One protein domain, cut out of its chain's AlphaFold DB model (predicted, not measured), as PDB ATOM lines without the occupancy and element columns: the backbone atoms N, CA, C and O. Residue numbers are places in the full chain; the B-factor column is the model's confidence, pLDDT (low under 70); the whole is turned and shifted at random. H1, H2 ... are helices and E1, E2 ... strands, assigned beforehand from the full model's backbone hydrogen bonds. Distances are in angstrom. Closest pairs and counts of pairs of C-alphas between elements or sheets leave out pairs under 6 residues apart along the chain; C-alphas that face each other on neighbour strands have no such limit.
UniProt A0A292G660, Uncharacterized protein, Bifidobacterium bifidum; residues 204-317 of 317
ATOM      1  N   SER A 204      13.425   8.529  11.148       84.94
ATOM      2  CA  SER A 204      13.087   7.167  11.545       84.94
ATOM      3  C   SER A 204      14.061   6.184  10.916       84.94
ATOM      4  O   SER A 204      14.580   6.412   9.823       84.94
ATOM      5  N   LYS A 205      14.308   5.080  11.620       89.19
ATOM      6  CA  LYS A 205      15.074   3.945  11.119       89.19
ATOM      7  C   LYS A 205      14.241   2.687  11.299       89.19
ATOM      8  O   LYS A 205      13.715   2.452  12.383       89.19
ATOM      9  N   THR A 206      14.122   1.892  10.249       89.44
ATOM     10  CA  THR A 206      13.503   0.567  10.287       89.44
ATOM     11  C   THR A 206      14.538  -0.471   9.885       89.44
ATOM     12  O   THR A 206      15.387  -0.211   9.035       89.44
ATOM     13  N   VAL A 207      14.492  -1.637  10.516       86.06
ATOM     14  CA  VAL A 207      15.310  -2.798  10.155       86.06
ATOM     15  C   VAL A 207      14.335  -3.894   9.766       86.06
ATOM     16  O   VAL A 207      13.458  -4.234  10.558       86.06
ATOM     17  N   THR A 208      14.437  -4.385   8.535       82.25
ATOM     18  CA  THR A 208      13.528  -5.420   8.024       82.25
ATOM     19  C   THR A 208      13.815  -6.759   8.699       82.25
ATOM     20  O   THR A 208      12.893  -7.452   9.119       82.25
ATOM     21  N   ASP A 209      15.098  -7.062   8.896       80.75
ATOM     22  CA  ASP A 209      15.574  -8.341   9.411       80.75
ATOM     23  C   ASP A 209      16.109  -8.150  10.837       80.75
ATOM     24  O   ASP A 209      17.305  -7.981  11.064       80.75
ATOM     25  N   GLN A 210      15.209  -8.101  11.827       72.94
ATOM     26  CA  GLN A 210      15.591  -7.820  13.225       72.94
ATOM     27  C   GLN A 210      16.482  -8.908  13.848       72.94
ATOM     28  O   GLN A 210      17.179  -8.654  14.829       72.94
ATOM     29  N   THR A 211      16.477 -10.110  13.271       77.12
ATOM     30  CA  THR A 211      17.337 -11.230  13.655       77.12
ATOM     31  C   THR A 211      17.939 -11.841  12.398       77.12
ATOM     32  O   THR A 211      17.236 -12.508  11.638       77.12
ATOM     33  N   VAL A 212      19.235 -11.624  12.186       81.44
ATOM     34  CA  VAL A 212      20.007 -12.235  11.096       81.44
ATOM     35  C   VAL A 212      21.090 -13.143  11.666       81.44
ATOM     36  O   VAL A 212      21.682 -12.847  12.704       81.44
ATOM     37  N   ALA A 213      21.334 -14.273  11.004       84.56
ATOM     38  CA  ALA A 213      22.438 -15.157  11.359       84.56
ATOM     39  C   ALA A 213      23.787 -14.508  11.007       84.56
ATOM     40  O   ALA A 213      23.876 -13.684  10.097       84.56
ATOM     41  N   ALA A 214      24.855 -14.912  11.700       83.88
ATOM     42  CA  ALA A 214      26.200 -14.445  11.384       83.88
ATOM     43  C   ALA A 214      26.550 -14.736   9.910       83.88
ATOM     44  O   ALA A 214      26.366 -15.854   9.429       83.88
ATOM     45  N   GLY A 215      27.044 -13.718   9.199       83.56
ATOM     46  CA  GLY A 215      27.376 -13.797   7.772       83.56
ATOM     47  C   GLY A 215      26.202 -13.573   6.810       83.56
ATOM     48  O   GLY A 215      26.416 -13.635   5.602       83.56
ATOM     49  N   GLN A 216      24.990 -13.310   7.310       88.56
ATOM     50  CA  GLN A 216      23.856 -12.867   6.495       88.56
ATOM     51  C   GLN A 216      23.728 -11.343   6.512       88.56
ATOM     52  O   GLN A 216      24.069 -10.697   7.501       88.56
ATOM     53  N   ASP A 217      23.195 -10.792   5.423       89.06
ATOM     54  CA  ASP A 217      22.887  -9.367   5.331       89.06
ATOM     55  C   ASP A 217      21.606  -9.043   6.120       89.06
ATOM     56  O   ASP A 217      20.607  -9.754   6.008       89.06
ATOM     57  N   ALA A 218      21.589  -7.908   6.812       88.06
ATOM     58  CA  ALA A 218      20.388  -7.239   7.293       88.06
ATOM     59  C   ALA A 218      20.094  -6.000   6.446       88.06
ATOM     60  O   ALA A 218      20.991  -5.220   6.121       88.06
ATOM     61  N   SER A 219      18.822  -5.772   6.124       89.88
ATOM     62  CA  SER A 219      18.398  -4.540   5.456       89.88
ATOM     63  C   SER A 219      17.872  -3.522   6.462       89.88
ATOM     64  O   SER A 219      17.053  -3.845   7.325       89.88
ATOM     65  N   TYR A 220      18.276  -2.263   6.315       88.62
ATOM     66  CA  TYR A 220      17.704  -1.161   7.078       88.62
ATOM     67  C   TYR A 220      17.367   0.019   6.177       88.62
ATOM     68  O   TYR A 220      17.957   0.222   5.113       88.62
ATOM     69  N   THR A 221      16.386   0.794   6.623       91.94
ATOM     70  CA  THR A 221      15.924   1.997   5.950       91.94
ATOM     71  C   THR A 221      15.956   3.169   6.912       91.94
ATOM     72  O   THR A 221      15.408   3.076   8.006       91.94
ATOM     73  N   ILE A 222      16.571   4.280   6.512       91.88
ATOM     74  CA  ILE A 222      16.440   5.562   7.215       91.88
ATOM     75  C   ILE A 222      15.449   6.402   6.416       91.88
ATOM     76  O   ILE A 222      15.550   6.490   5.196       91.88
ATOM     77  N   THR A 223      14.482   7.021   7.079       89.25
ATOM     78  CA  THR A 223      13.542   7.950   6.446       89.25
ATOM     79  C   THR A 223      13.592   9.270   7.187       89.25
ATOM     80  O   THR A 223      13.584   9.308   8.416       89.25
ATOM     81  N   THR A 224      13.648  10.369   6.447       85.69
ATOM     82  CA  THR A 224      13.550  11.703   7.035       85.69
ATOM     83  C   THR A 224      12.758  12.631   6.123       85.69
ATOM     84  O   THR A 224      12.418  12.269   5.000       85.69
ATOM     85  N   LYS A 225      12.398  13.811   6.618       78.50
ATOM     86  CA  LYS A 225      11.742  14.855   5.826       78.50
ATOM     87  C   LYS A 225      12.714  15.994   5.616       78.50
ATOM     88  O   LYS A 225      13.364  16.417   6.570       78.50
ATOM     89  N   VAL A 226      12.773  16.520   4.393       73.75
ATOM     90  CA  VAL A 226      13.476  17.782   4.156       73.75
ATOM     91  C   VAL A 226      12.712  18.887   4.895       73.75
ATOM     92  O   VAL A 226      11.529  19.093   4.605       73.75
ATOM     93  N   PRO A 227      13.339  19.582   5.862       67.25
ATOM     94  CA  PRO A 227      12.689  20.654   6.589       67.25
ATOM     95  C   PRO A 227      12.314  21.785   5.628       67.25
ATOM     96  O   PRO A 227      13.017  22.032   4.644       67.25
ATOM     97  N   ASN A 228      11.219  22.489   5.914       63.66
ATOM     98  CA  ASN A 228      10.880  23.699   5.180       63.66
ATOM     99  C   ASN A 228      12.019  24.732   5.334       63.66
ATOM    100  O   ASN A 228      12.576  24.966   6.407       63.66
ATOM    101  N   TYR A 229      12.415  25.316   4.212       58.59
ATOM    102  CA  TYR A 229      13.526  26.256   4.110       58.59
ATOM    103  C   TYR A 229      13.053  27.715   4.014       58.59
ATOM    104  O   TYR A 229      13.875  28.627   3.970       58.59
ATOM    105  N   VAL A 230      11.738  27.960   4.007       55.31
ATOM    106  CA  VAL A 230      11.149  29.305   3.962       55.31
ATOM    107  C   VAL A 230      11.656  30.146   5.122       55.31
ATOM    108  O   VAL A 230      11.453  29.812   6.286       55.31
ATOM    109  N   GLY A 231      12.291  31.272   4.797       51.62
ATOM    110  CA  GLY A 231      12.808  32.212   5.788       51.62
ATOM    111  C   GLY A 231      14.163  31.872   6.393       51.62
ATOM    112  O   GLY A 231      14.712  32.689   7.132       51.62
ATOM    113  N   TYR A 232      14.743  30.726   6.044       54.25
ATOM    114  CA  TYR A 232      16.117  30.395   6.393       54.25
ATOM    115  C   TYR A 232      17.011  30.752   5.202       54.25
ATOM    116  O   TYR A 232      16.761  30.344   4.067       54.25
ATOM    117  N   LYS A 233      18.043  31.574   5.430       52.72
ATOM    118  CA  LYS A 233      18.986  31.950   4.367       52.72
ATOM    119  C   LYS A 233      19.629  30.680   3.795       52.72
ATOM    120  O   LYS A 233      20.157  29.865   4.540       52.72
ATOM    121  N   VAL A 234      19.639  30.555   2.467       54.19
ATOM    122  CA  VAL A 234      20.285  29.447   1.727       54.19
ATOM    123  C   VAL A 234      21.782  29.319   2.004       54.19
ATOM    124  O   VAL A 234      22.359  28.239   1.861       54.19
ATOM    125  N   ASN A 235      22.424  30.426   2.376       52.34
ATOM    126  CA  ASN A 235      23.854  30.455   2.619       52.34
ATOM    127  C   ASN A 235      24.168  29.756   3.948       52.34
ATOM    128  O   ASN A 235      23.746  30.220   5.003       52.34
ATOM    129  N   GLY A 236      24.884  28.633   3.877       64.56
ATOM    130  CA  GLY A 236      25.152  27.762   5.025       64.56
ATOM    131  C   GLY A 236      24.113  26.660   5.265       64.56
ATOM    132  O   GLY A 236      24.239  25.943   6.256       64.56
ATOM    133  N   TYR A 237      23.118  26.479   4.382       73.75
ATOM    134  CA  TYR A 237      22.195  25.341   4.480       73.75
ATOM    135  C   TYR A 237      22.958  24.018   4.371       73.75
ATOM    136  O   TYR A 237      23.658  23.779   3.378       73.75
ATOM    137  N   GLN A 238      22.772  23.171   5.383       82.19
ATOM    138  CA  GLN A 238      23.302  21.818   5.455       82.19
ATOM    139  C   GLN A 238      22.166  20.832   5.710       82.19
ATOM    140  O   GLN A 238      21.331  21.046   6.589       82.19
ATOM    141  N   PHE A 239      22.157  19.744   4.950       85.69
ATOM    142  CA  PHE A 239      21.275  18.612   5.172       85.69
ATOM    143  C   PHE A 239      22.075  17.325   5.034       85.69
ATOM    144  O   PHE A 239      22.373  16.869   3.925       85.69
ATOM    145  N   THR A 240      22.420  16.757   6.184       91.19
ATOM    146  CA  THR A 240      23.183  15.522   6.283       91.19
ATOM    147  C   THR A 240      22.393  14.460   7.031       91.19
ATOM    148  O   THR A 240      21.578  14.752   7.907       91.19
ATOM    149  N   VAL A 241      22.632  13.206   6.668       91.06
ATOM    150  CA  VAL A 241      22.101  12.032   7.360       91.06
ATOM    151  C   VAL A 241      23.285  11.176   7.769       91.06
ATOM    152  O   VAL A 241      24.090  10.797   6.923       91.06
ATOM    153  N   SER A 242      23.396  10.878   9.060       93.06
ATOM    154  CA  SER A 242      24.468  10.045   9.600       93.06
ATOM    155  C   SER A 242      23.907   8.849  10.348       93.06
ATOM    156  O   SER A 242      22.951   8.995  11.111       93.06
ATOM    157  N   ASP A 243      24.555   7.701  10.205       93.56
ATOM    158  CA  ASP A 243      24.299   6.518  11.024       93.56
ATOM    159  C   ASP A 243      25.617   6.006  11.589       93.56
ATOM    160  O   ASP A 243      26.674   6.169  10.972       93.56
ATOM    161  N   LYS A 244      25.552   5.386  12.764       93.62
ATOM    162  CA  LYS A 244      26.713   4.849  13.454       93.62
ATOM    163  C   LYS A 244      26.362   3.543  14.145       93.62
ATOM    164  O   LYS A 244      25.483   3.490  15.001       93.62
ATOM    165  N   PHE A 245      27.135   2.513  13.837       89.94
ATOM    166  CA  PHE A 245      27.160   1.296  14.627       89.94
ATOM    167  C   PHE A 245      27.856   1.507  15.970       89.94
ATOM    168  O   PHE A 245      28.794   2.301  16.094       89.94
ATOM    169  N   ALA A 246      27.435   0.734  16.974       88.75
ATOM    170  CA  ALA A 246      28.219   0.590  18.193       88.75
ATOM    171  C   ALA A 246      29.631   0.096  17.842       88.75
ATOM    172  O   ALA A 246      29.819  -0.675  16.898       88.75
ATOM    173  N   HIS A 247      30.631   0.550  18.596       84.44
ATOM    174  CA  HIS A 247      32.038   0.285  18.285       84.44
ATOM    175  C   HIS A 247      32.347  -1.219  18.169       84.44
ATOM    176  O   HIS A 247      33.061  -1.638  17.262       84.44
ATOM    177  N   ASN A 248      31.738  -2.022  19.041       87.69
ATOM    178  CA  ASN A 248      31.870  -3.474  19.114       87.69
ATOM    179  C   ASN A 248      30.780  -4.243  18.343       87.69
ATOM    180  O   ASN A 248      30.695  -5.461  18.481       87.69
ATOM    181  N   ALA A 249      29.932  -3.571  17.557       87.25
ATOM    182  CA  ALA A 249      28.911  -4.265  16.780       87.25
ATOM    183  C   ALA A 249      29.576  -5.154  15.708       87.25
ATOM    184  O   ALA A 249      30.417  -4.647  14.946       87.25
ATOM    185  N   PRO A 250      29.163  -6.431  15.575       87.25
ATOM    186  CA  PRO A 250      29.665  -7.361  14.562       87.25
ATOM    187  C   PRO A 250      29.061  -7.081  13.172       87.25
ATOM    188  O   PRO A 250      28.799  -7.998  12.405       87.25
ATOM    189  N   LEU A 251      28.798  -5.807  12.866       88.12
ATOM    190  CA  LEU A 251      28.168  -5.335  11.637       88.12
ATOM    191  C   LEU A 251      29.146  -4.474  10.838       88.12
ATOM    192  O   LEU A 251      29.971  -3.743  11.406       88.12
ATOM    193  N   SER A 252      29.023  -4.533   9.519       90.31
ATOM    194  CA  SER A 252      29.791  -3.742   8.558       90.31
ATOM    195  C   SER A 252      28.860  -3.237   7.467       90.31
ATOM    196  O   SER A 252      27.886  -3.904   7.152       90.31
ATOM    197  N   TYR A 253      29.132  -2.086   6.859       92.31
ATOM    198  CA  TYR A 253      28.324  -1.658   5.715       92.31
ATOM    199  C   TYR A 253      28.677  -2.480   4.476       92.31
ATOM    200  O   TYR A 253      29.855  -2.597   4.121       92.31
ATOM    201  N   LYS A 254      27.662  -3.009   3.784       91.56
ATOM    202  CA  LYS A 254      27.858  -3.713   2.516       91.56
ATOM    203  C   LYS A 254      27.971  -2.702   1.381       91.56
ATOM    204  O   LYS A 254      26.993  -2.022   1.057       91.56
ATOM    205  N   THR A 255      29.158  -2.594   0.785       89.62
ATOM    206  CA  THR A 255      29.430  -1.657  -0.318       89.62
ATOM    207  C   THR A 255      28.470  -1.876  -1.486       89.62
ATOM    208  O   THR A 255      27.904  -2.956  -1.650       89.62
ATOM    209  N   ASP A 256      28.238  -0.820  -2.267       87.44
ATOM    210  CA  ASP A 256      27.396  -0.844  -3.476       87.44
ATOM    211  C   ASP A 256      25.909  -1.179  -3.243       87.44
ATOM    212  O   ASP A 256      25.143  -1.357  -4.190       87.44
ATOM    213  N   THR A 257      25.459  -1.219  -1.982       92.62
ATOM    214  CA  THR A 257      24.046  -1.459  -1.635       92.62
ATOM    215  C   THR A 257      23.275  -0.211  -1.224       92.62
ATOM    216  O   THR A 257      22.047  -0.270  -1.150       92.62
ATOM    217  N   LEU A 258      23.963   0.909  -0.972       93.81
ATOM    218  CA  LEU A 258      23.331   2.160  -0.564       93.81
ATOM    219  C   LEU A 258      22.448   2.711  -1.686       93.81
ATOM    220  O   LEU A 258      22.932   3.091  -2.753       93.81
ATOM    221  N   LYS A 259      21.152   2.815  -1.406       94.56
ATOM    222  CA  LYS A 259      20.163   3.458  -2.265       94.56
ATOM    223  C   LYS A 259      19.607   4.693  -1.589       94.56
ATOM    224  O   LYS A 259      19.240   4.682  -0.415       94.56
ATOM    225  N   VAL A 260      19.518   5.748  -2.381       94.38
ATOM    226  CA  VAL A 260      19.146   7.087  -1.946       94.38
ATOM    227  C   VAL A 260      17.994   7.537  -2.794       94.38
ATOM    228  O   VAL A 260      18.136   7.597  -4.012       94.38
ATOM    229  N   THR A 261      16.869   7.864  -2.178       91.31
ATOM    230  CA  THR A 261      15.708   8.362  -2.907       91.31
ATOM    231  C   THR A 261      15.191   9.642  -2.285       91.31
ATOM    232  O   THR A 261      15.292   9.822  -1.077       91.31
ATOM    233  N   VAL A 262      14.628  10.522  -3.108       87.19
ATOM    234  CA  VAL A 262      13.810  11.665  -2.696       87.19
ATOM    235  C   VAL A 262      12.524  11.600  -3.505       87.19
ATOM    236  O   VAL A 262      12.592  11.561  -4.730       87.19
ATOM    237  N   ASP A 263      11.365  11.545  -2.845       82.56
ATOM    238  CA  ASP A 263      10.058  11.385  -3.511       82.56
ATOM    239  C   ASP A 263      10.026  10.204  -4.489       82.56
ATOM    240  O   ASP A 263       9.579  10.310  -5.629       82.56
ATOM    241  N   ASN A 264      10.558   9.063  -4.040       83.31
ATOM    242  CA  ASN A 264      10.714   7.825  -4.813       83.31
ATOM    243  C   ASN A 264      11.647   7.925  -6.033       83.31
ATOM    244  O   ASN A 264      11.873   6.924  -6.711       83.31
ATOM    245  N   LYS A 265      12.247   9.089  -6.302       88.25
ATOM    246  CA  LYS A 265      13.291   9.233  -7.314       88.25
ATOM    247  C   LYS A 265      14.636   8.856  -6.717       88.25
ATOM    248  O   LYS A 265      15.099   9.512  -5.787       88.25
ATOM    249  N   GLN A 266      15.279   7.840  -7.284       92.94
ATOM    250  CA  GLN A 266      16.646   7.486  -6.921       92.94
ATOM    251  C   GLN A 266      17.630   8.578  -7.361       92.94
ATOM    252  O   GLN A 266      17.533   9.101  -8.471       92.94
ATOM    253  N   LEU A 267      18.557   8.914  -6.468       94.38
ATOM    254  CA  LEU A 267      19.614   9.898  -6.677       94.38
ATOM    255  C   LEU A 267      20.945   9.220  -7.007       94.38
ATOM    256  O   LEU A 267      21.154   8.044  -6.696       94.38
ATOM    257  N   THR A 268      21.862   9.981  -7.597       94.12
ATOM    258  CA  THR A 268      23.184   9.502  -8.020       94.12
ATOM    259  C   THR A 268      24.298  10.032  -7.111       94.12
ATOM    260  O   THR A 268      24.481  11.244  -6.975       94.12
ATOM    261  N   ALA A 269      25.084   9.127  -6.515       93.19
ATOM    262  CA  ALA A 269      26.266   9.481  -5.724       93.19
ATOM    263  C   ALA A 269      27.289  10.276  -6.556       93.19
ATOM    264  O   ALA A 269      27.464  10.028  -7.747       93.19
ATOM    265  N   GLY A 270      27.962  11.243  -5.935       91.75
ATOM    266  CA  GLY A 270      28.939  12.126  -6.583       91.75
ATOM    267  C   GLY A 270      28.322  13.224  -7.459       91.75
ATOM    268  O   GLY A 270      29.018  14.174  -7.803       91.75
ATOM    269  N   THR A 271      27.028  13.127  -7.782       92.62
ATOM    270  CA  THR A 271      26.288  14.145  -8.547       92.62
ATOM    271  C   THR A 271      25.243  14.837  -7.677       92.62
ATOM    272  O   THR A 271      25.301  16.047  -7.477       92.62
ATOM    273  N   ASP A 272      24.299  14.069  -7.130       92.50
ATOM    274  CA  ASP A 272      23.211  14.588  -6.301       92.50
ATOM    275  C   ASP A 272      23.605  14.641  -4.814       92.50
ATOM    276  O   ASP A 272      23.209  15.540  -4.076       92.50
ATOM    277  N   TYR A 273      24.410  13.694  -4.342       94.81
ATOM    278  CA  TYR A 273      24.852  13.647  -2.948       94.81
ATOM    279  C   TYR A 273      26.275  13.122  -2.835       94.81
ATOM    280  O   TYR A 273      26.759  12.411  -3.718       94.81
ATOM    281  N   THR A 274      26.935  13.423  -1.721       96.69
ATOM    282  CA  THR A 274      28.201  12.781  -1.353       96.69
ATOM    283  C   THR A 274      27.974  11.792  -0.221       96.69
ATOM    284  O   THR A 274      27.057  11.947   0.586       96.69
ATOM    285  N   VAL A 275      28.791  10.744  -0.177       95.88
ATOM    286  CA  VAL A 275      28.789   9.756   0.903       95.88
ATOM    287  C   VAL A 275      30.207   9.593   1.430       95.88
ATOM    288  O   VAL A 275      31.155   9.468   0.657       95.88
ATOM    289  N   THR A 276      30.357   9.594   2.749       95.81
ATOM    290  CA  THR A 276      31.617   9.307   3.440       95.81
ATOM    291  C   THR A 276      31.395   8.176   4.439       95.81
ATOM    292  O   THR A 276      30.315   8.054   5.009       95.81
ATOM    293  N   GLY A 277      32.394   7.306   4.626       93.19
ATOM    294  CA  GLY A 277      32.332   6.230   5.627       93.19
ATOM    295  C   GLY A 277      31.350   5.086   5.326       93.19
ATOM    296  O   GLY A 277      30.952   4.359   6.228       93.19
ATOM    297  N   PHE A 278      30.939   4.891   4.070       92.75
ATOM    298  CA  PHE A 278      30.103   3.748   3.682       92.75
ATOM    299  C   PHE A 278      30.957   2.629   3.066       92.75
ATOM    300  O   PHE A 278      31.032   2.475   1.849       92.75
ATOM    301  N   ASN A 279      31.671   1.884   3.910       90.50
ATOM    302  CA  ASN A 279      32.476   0.728   3.504       90.50
ATOM    303  C   ASN A 279      32.569  -0.316   4.628       90.50
ATOM    304  O   ASN A 279      32.130  -0.071   5.753       90.50
ATOM    305  N   SER A 280      33.166  -1.470   4.321       87.94
ATOM    306  CA  SER A 280      33.213  -2.630   5.219       87.94
ATOM    307  C   SER A 280      33.991  -2.400   6.520       87.94
ATOM    308  O   SER A 280      33.731  -3.079   7.511       87.94
ATOM    309  N   THR A 281      34.921  -1.443   6.554       89.12
ATOM    310  CA  THR A 281      35.711  -1.120   7.755       89.12
ATOM    311  C   THR A 281      35.116   0.028   8.567       89.12
ATOM    312  O   THR A 281      35.477   0.227   9.727       89.12
ATOM    313  N   SER A 282      34.179   0.779   7.988       91.50
ATOM    314  CA  SER A 282      33.574   1.936   8.631       91.50
ATOM    315  C   SER A 282      32.480   1.532   9.613       91.50
ATOM    316  O   SER A 282      31.663   0.652   9.358       91.50
ATOM    317  N   LYS A 283      32.428   2.239  10.744       92.31
ATOM    318  CA  LYS A 283      31.334   2.142  11.728       92.31
ATOM    319  C   LYS A 283      30.384   3.329  11.673       92.31
ATOM    320  O   LYS A 283      29.447   3.397  12.457       92.31
ATOM    321  N   THR A 284      30.648   4.296  10.807       94.25
ATOM    322  CA  THR A 284      29.830   5.493  10.650       94.25
ATOM    323  C   THR A 284      29.843   5.884   9.194       94.25
ATOM    324  O   THR A 284      30.925   5.951   8.617       94.25
ATOM    325  N   PHE A 285      28.674   6.194   8.643       94.75
ATOM    326  CA  PHE A 285      28.580   6.876   7.362       94.75
ATOM    327  C   PHE A 285      27.870   8.217   7.519       94.75
ATOM    328  O   PHE A 285      27.057   8.407   8.426       94.75
ATOM    329  N   ILE A 286      28.167   9.136   6.605       96.25
ATOM    330  CA  ILE A 286      27.471  10.411   6.460       96.25
ATOM    331  C   ILE A 286      27.100  10.569   4.994       96.25
ATOM    332  O   ILE A 286      27.928  10.360   4.108       96.25
ATOM    333  N   ILE A 287      25.857  10.956   4.748       95.50
ATOM    334  CA  ILE A 287      25.381  11.362   3.436       95.50
ATOM    335  C   ILE A 287      25.063  12.846   3.475       95.50
ATOM    336  O   ILE A 287      24.342  13.291   4.366       95.50
ATOM    337  N   ASP A 288      25.571  13.596   2.505       94.44
ATOM    338  CA  ASP A 288      25.316  15.024   2.358       94.44
ATOM    339  C   ASP A 288      24.510  15.301   1.079       94.44
ATOM    340  O   ASP A 288      24.982  15.083  -0.038       94.44
ATOM    341  N   LEU A 289      23.278  15.791   1.258       91.12
ATOM    342  CA  LEU A 289      22.346  16.195   0.194       91.12
ATOM    343  C   LEU A 289      22.243  17.715   0.041       91.12
ATOM    344  O   LEU A 289      21.373  18.212  -0.683       91.12
ATOM    345  N   SER A 290      23.082  18.479   0.735       86.62
ATOM    346  CA  SER A 290      22.949  19.933   0.816       86.62
ATOM    347  C   SER A 290      22.918  20.572  -0.570       86.62
ATOM    348  O   SER A 290      22.103  21.458  -0.820       86.62
ATOM    349  N   ALA A 291      23.776  20.119  -1.490       85.62
ATOM    350  CA  ALA A 291      23.823  20.620  -2.863       85.62
ATOM    351  C   ALA A 291      22.538  20.310  -3.649       85.62
ATOM    352  O   ALA A 291      21.975  21.215  -4.267       85.62
ATOM    353  N   TYR A 292      22.034  19.076  -3.576       85.69
ATOM    354  CA  TYR A 292      20.804  18.673  -4.262       85.69
ATOM    355  C   TYR A 292      19.581  19.428  -3.760       85.69
ATOM    356  O   TYR A 292      18.825  19.977  -4.563       85.69
ATOM    357  N   ILE A 293      19.407  19.528  -2.439       79.88
ATOM    358  CA  ILE A 293      18.286  20.275  -1.861       79.88
ATOM    359  C   ILE A 293      18.401  21.755  -2.228       79.88
ATOM    360  O   ILE A 293      17.405  22.345  -2.638       79.88
ATOM    361  N   LYS A 294      19.609  22.340  -2.201       77.25
ATOM    362  CA  LYS A 294      19.845  23.708  -2.693       77.25
ATOM    363  C   LYS A 294      19.454  23.889  -4.165       77.25
ATOM    364  O   LYS A 294      18.842  24.890  -4.521       77.25
ATOM    365  N   ALA A 295      19.771  22.924  -5.022       77.38
ATOM    366  CA  ALA A 295      19.492  23.010  -6.451       77.38
ATOM    367  C   ALA A 295      18.011  22.792  -6.807       77.38
ATOM    368  O   ALA A 295      17.509  23.443  -7.722       77.38
ATOM    369  N   LYS A 296      17.326  21.868  -6.120       72.25
ATOM    370  CA  LYS A 296      15.949  21.444  -6.437       72.25
ATOM    371  C   LYS A 296      14.885  22.113  -5.580       72.25
ATOM    372  O   LYS A 296      13.811  22.409  -6.084       72.25
ATOM    373  N   GLY A 297      15.176  22.360  -4.306       60.28
ATOM    374  CA  GLY A 297      14.255  23.021  -3.385       60.28
ATOM    375  C   GLY A 297      14.113  24.513  -3.669       60.28
ATOM    376  O   GLY A 297      13.031  25.052  -3.521       60.28
ATOM    377  N   PHE A 298      15.169  25.182  -4.140       58.44
ATOM    378  CA  PHE A 298      15.199  26.650  -4.239       58.44
ATOM    379  C   PHE A 298      15.078  27.186  -5.674       58.44
ATOM    380  O   PHE A 298      15.324  28.366  -5.918       58.44
ATOM    381  N   LYS A 299      14.709  26.335  -6.641       45.56
ATOM    382  CA  LYS A 299      14.447  26.731  -8.032       45.56
ATOM    383  C   LYS A 299      13.072  26.216  -8.477       45.56
ATOM    384  O   LYS A 299      12.964  25.068  -8.894       45.56
ATOM    385  N   GLY A 300      12.033  27.057  -8.419       37.75
ATOM    386  CA  GLY A 300      10.720  26.749  -9.006       37.75
ATOM    387  C   GLY A 300       9.632  27.802  -8.754       37.75
ATOM    388  O   GLY A 300       9.526  28.343  -7.656       37.75
ATOM    389  N   THR A 301       8.811  28.069  -9.775       33.12
ATOM    390  CA  THR A 301       7.465  28.666  -9.670       33.12
ATOM    391  C   THR A 301       6.542  27.704  -8.893       33.12
ATOM    392  O   THR A 301       6.719  26.487  -9.008       33.12
ATOM    393  N   PRO A 302       5.570  28.188  -8.094       32.28
ATOM    394  CA  PRO A 302       4.850  27.349  -7.139       32.28
ATOM    395  C   PRO A 302       3.941  26.325  -7.835       32.28
ATOM    396  O   PRO A 302       2.981  26.690  -8.510       32.28
ATOM    397  N   SER A 303       4.213  25.032  -7.630       28.34
ATOM    398  CA  SER A 303       3.258  23.950  -7.906       28.34
ATOM    399  C   SER A 303       2.262  23.848  -6.747       28.34
ATOM    400  O   SER A 303       2.665  23.813  -5.585       28.34
ATOM    401  N   MET A 304       0.960  23.781  -7.049       25.67
ATOM    402  CA  MET A 304      -0.160  23.811  -6.086       25.67
ATOM    403  C   MET A 304      -0.329  22.534  -5.227       25.67
ATOM    404  O   MET A 304      -1.426  22.244  -4.750       25.67
ATOM    405  N   THR A 305       0.731  21.765  -4.988       27.05
ATOM    406  CA  THR A 305       0.667  20.497  -4.243       27.05
ATOM    407  C   THR A 305       1.715  20.463  -3.130       27.05
ATOM    408  O   THR A 305       2.910  20.487  -3.418       27.05
ATOM    409  N   PRO A 306       1.307  20.398  -1.845       32.94
ATOM    410  CA  PRO A 306       2.242  20.319  -0.736       32.94
ATOM    411  C   PRO A 306       2.704  18.868  -0.574       32.94
ATOM    412  O   PRO A 306       2.074  18.074   0.123       32.94
ATOM    413  N   SER A 307       3.817  18.518  -1.205       35.84
ATOM    414  CA  SER A 307       4.635  17.386  -0.774       35.84
ATOM    415  C   SER A 307       6.024  17.917  -0.454       35.84
ATOM    416  O   SER A 307       6.795  18.237  -1.354       35.84
ATOM    417  N   SER A 308       6.336  18.055   0.837       40.84
ATOM    418  CA  SER A 308       7.734  18.173   1.250       40.84
ATOM    419  C   SER A 308       8.459  16.909   0.790       40.84
ATOM    420  O   SER A 308       7.967  15.820   1.114       40.84
ATOM    421  N   PRO A 309       9.590  17.033   0.075       47.12
ATOM    422  CA  PRO A 309      10.303  15.869  -0.396       47.12
ATOM    423  C   PRO A 309      10.649  14.945   0.767       47.12
ATOM    424  O   PRO A 309      11.241  15.390   1.757       47.12
ATOM    425  N   THR A 310      10.252  13.677   0.674       40.66
ATOM    426  CA  THR A 310      10.575  12.663   1.688       40.66
ATOM    427  C   THR A 310      11.764  11.843   1.195       40.66
ATOM    428  O   THR A 310      11.598  11.007   0.305       40.66
ATOM    429  N   PRO A 311      12.981  12.111   1.698       32.78
ATOM    430  CA  PRO A 311      14.125  11.260   1.451       32.78
ATOM    431  C   PRO A 311      13.998   9.922   2.179       32.78
ATOM    432  O   PRO A 311      13.794   9.869   3.397       32.78
ATOM    433  N   THR A 312      14.210   8.851   1.425       32.97
ATOM    434  CA  THR A 312      14.232   7.476   1.921       32.97
ATOM    435  C   THR A 312      15.543   6.828   1.504       32.97
ATOM    436  O   THR A 312      15.951   6.909   0.340       32.97
ATOM    437  N   TRP A 313      16.195   6.170   2.451       44.84
ATOM    438  CA  TRP A 313      17.485   5.513   2.283       44.84
ATOM    439  C   TRP A 313      17.311   4.041   2.564       44.84
ATOM    440  O   TRP A 313      16.788   3.732   3.623       44.84
ATOM    441  N   SER A 314      17.777   3.149   1.699       39.31
ATOM    442  CA  SER A 314      17.855   1.722   2.020       39.31
ATOM    443  C   SER A 314      19.263   1.208   1.774       39.31
ATOM    444  O   SER A 314      19.902   1.556   0.784       39.31
ATOM    445  N   ALA A 315      19.772   0.415   2.706       34.59
ATOM    446  CA  ALA A 315      21.087  -0.194   2.600       34.59
ATOM    447  C   ALA A 315      21.091  -1.563   3.280       34.59
ATOM    448  O   ALA A 315      20.235  -1.858   4.118       34.59
ATOM    449  N   ARG A 316      22.058  -2.397   2.888       38.75
ATOM    450  CA  ARG A 316      22.322  -3.686   3.525       38.75
ATOM    451  C   ARG A 316      23.606  -3.615   4.342       38.75
ATOM    452  O   ARG A 316      24.546  -2.906   3.971       38.75
ATOM    453  N   THR A 317      23.626  -4.330   5.454       32.84
ATOM    454  CA  THR A 317      24.759  -4.462   6.382       32.84
ATOM    455  C   THR A 317      25.004  -5.900   6.729       32.84
ATOM    456  O   THR A 317      23.979  -6.588   6.893       32.84
TER     457      THR A 317
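This is residues 204 to 317 of the 317 residues of an uncharacterized protein of Bifidobacterium bifidum (UniProt A0A292G660). With little regular structure, this is a loose sandwich of two small antiparallel sheets, E1 E2 E7 E4 and E3 E6 E5, with short helix H1 beyond one end; residues 299 to 306 stick out. Of 114 printed residues, 41 are in named elements, mostly strand, ordered E1 to E6, H1, E7. It is only just compact, close to loose, with a radius of gyration of the C-alphas of 15.8 A, spanning 51 by 26 by 21 A.

E2, residues 219 to 224, neighbours E7, residues 311 to 316, antiparallel, with N 222 and O 313 2.9 A apart. E1, residues 204 to 207, and E2 form a hairpin; E4, residues 259 to 262, is E7's other neighbour. E6, residues 284 to 288, neighbours E3, residues 240 to 244, and E5, residues 274 to 276. H1, residues 290 to 297, has every O i to N i+4 pair within hydrogen-bond range.

E2 spans 17.0 A from C-alpha 219 at (18.398, -4.540, 5.456); E7 spans 17.2 A, ending at C-alpha 316, (22.322, -3.686, 3.525).

The printed part has no cut. The link H1 to E7 is long. Residues 227 to 236 and 297 to 317 have pLDDT under 70.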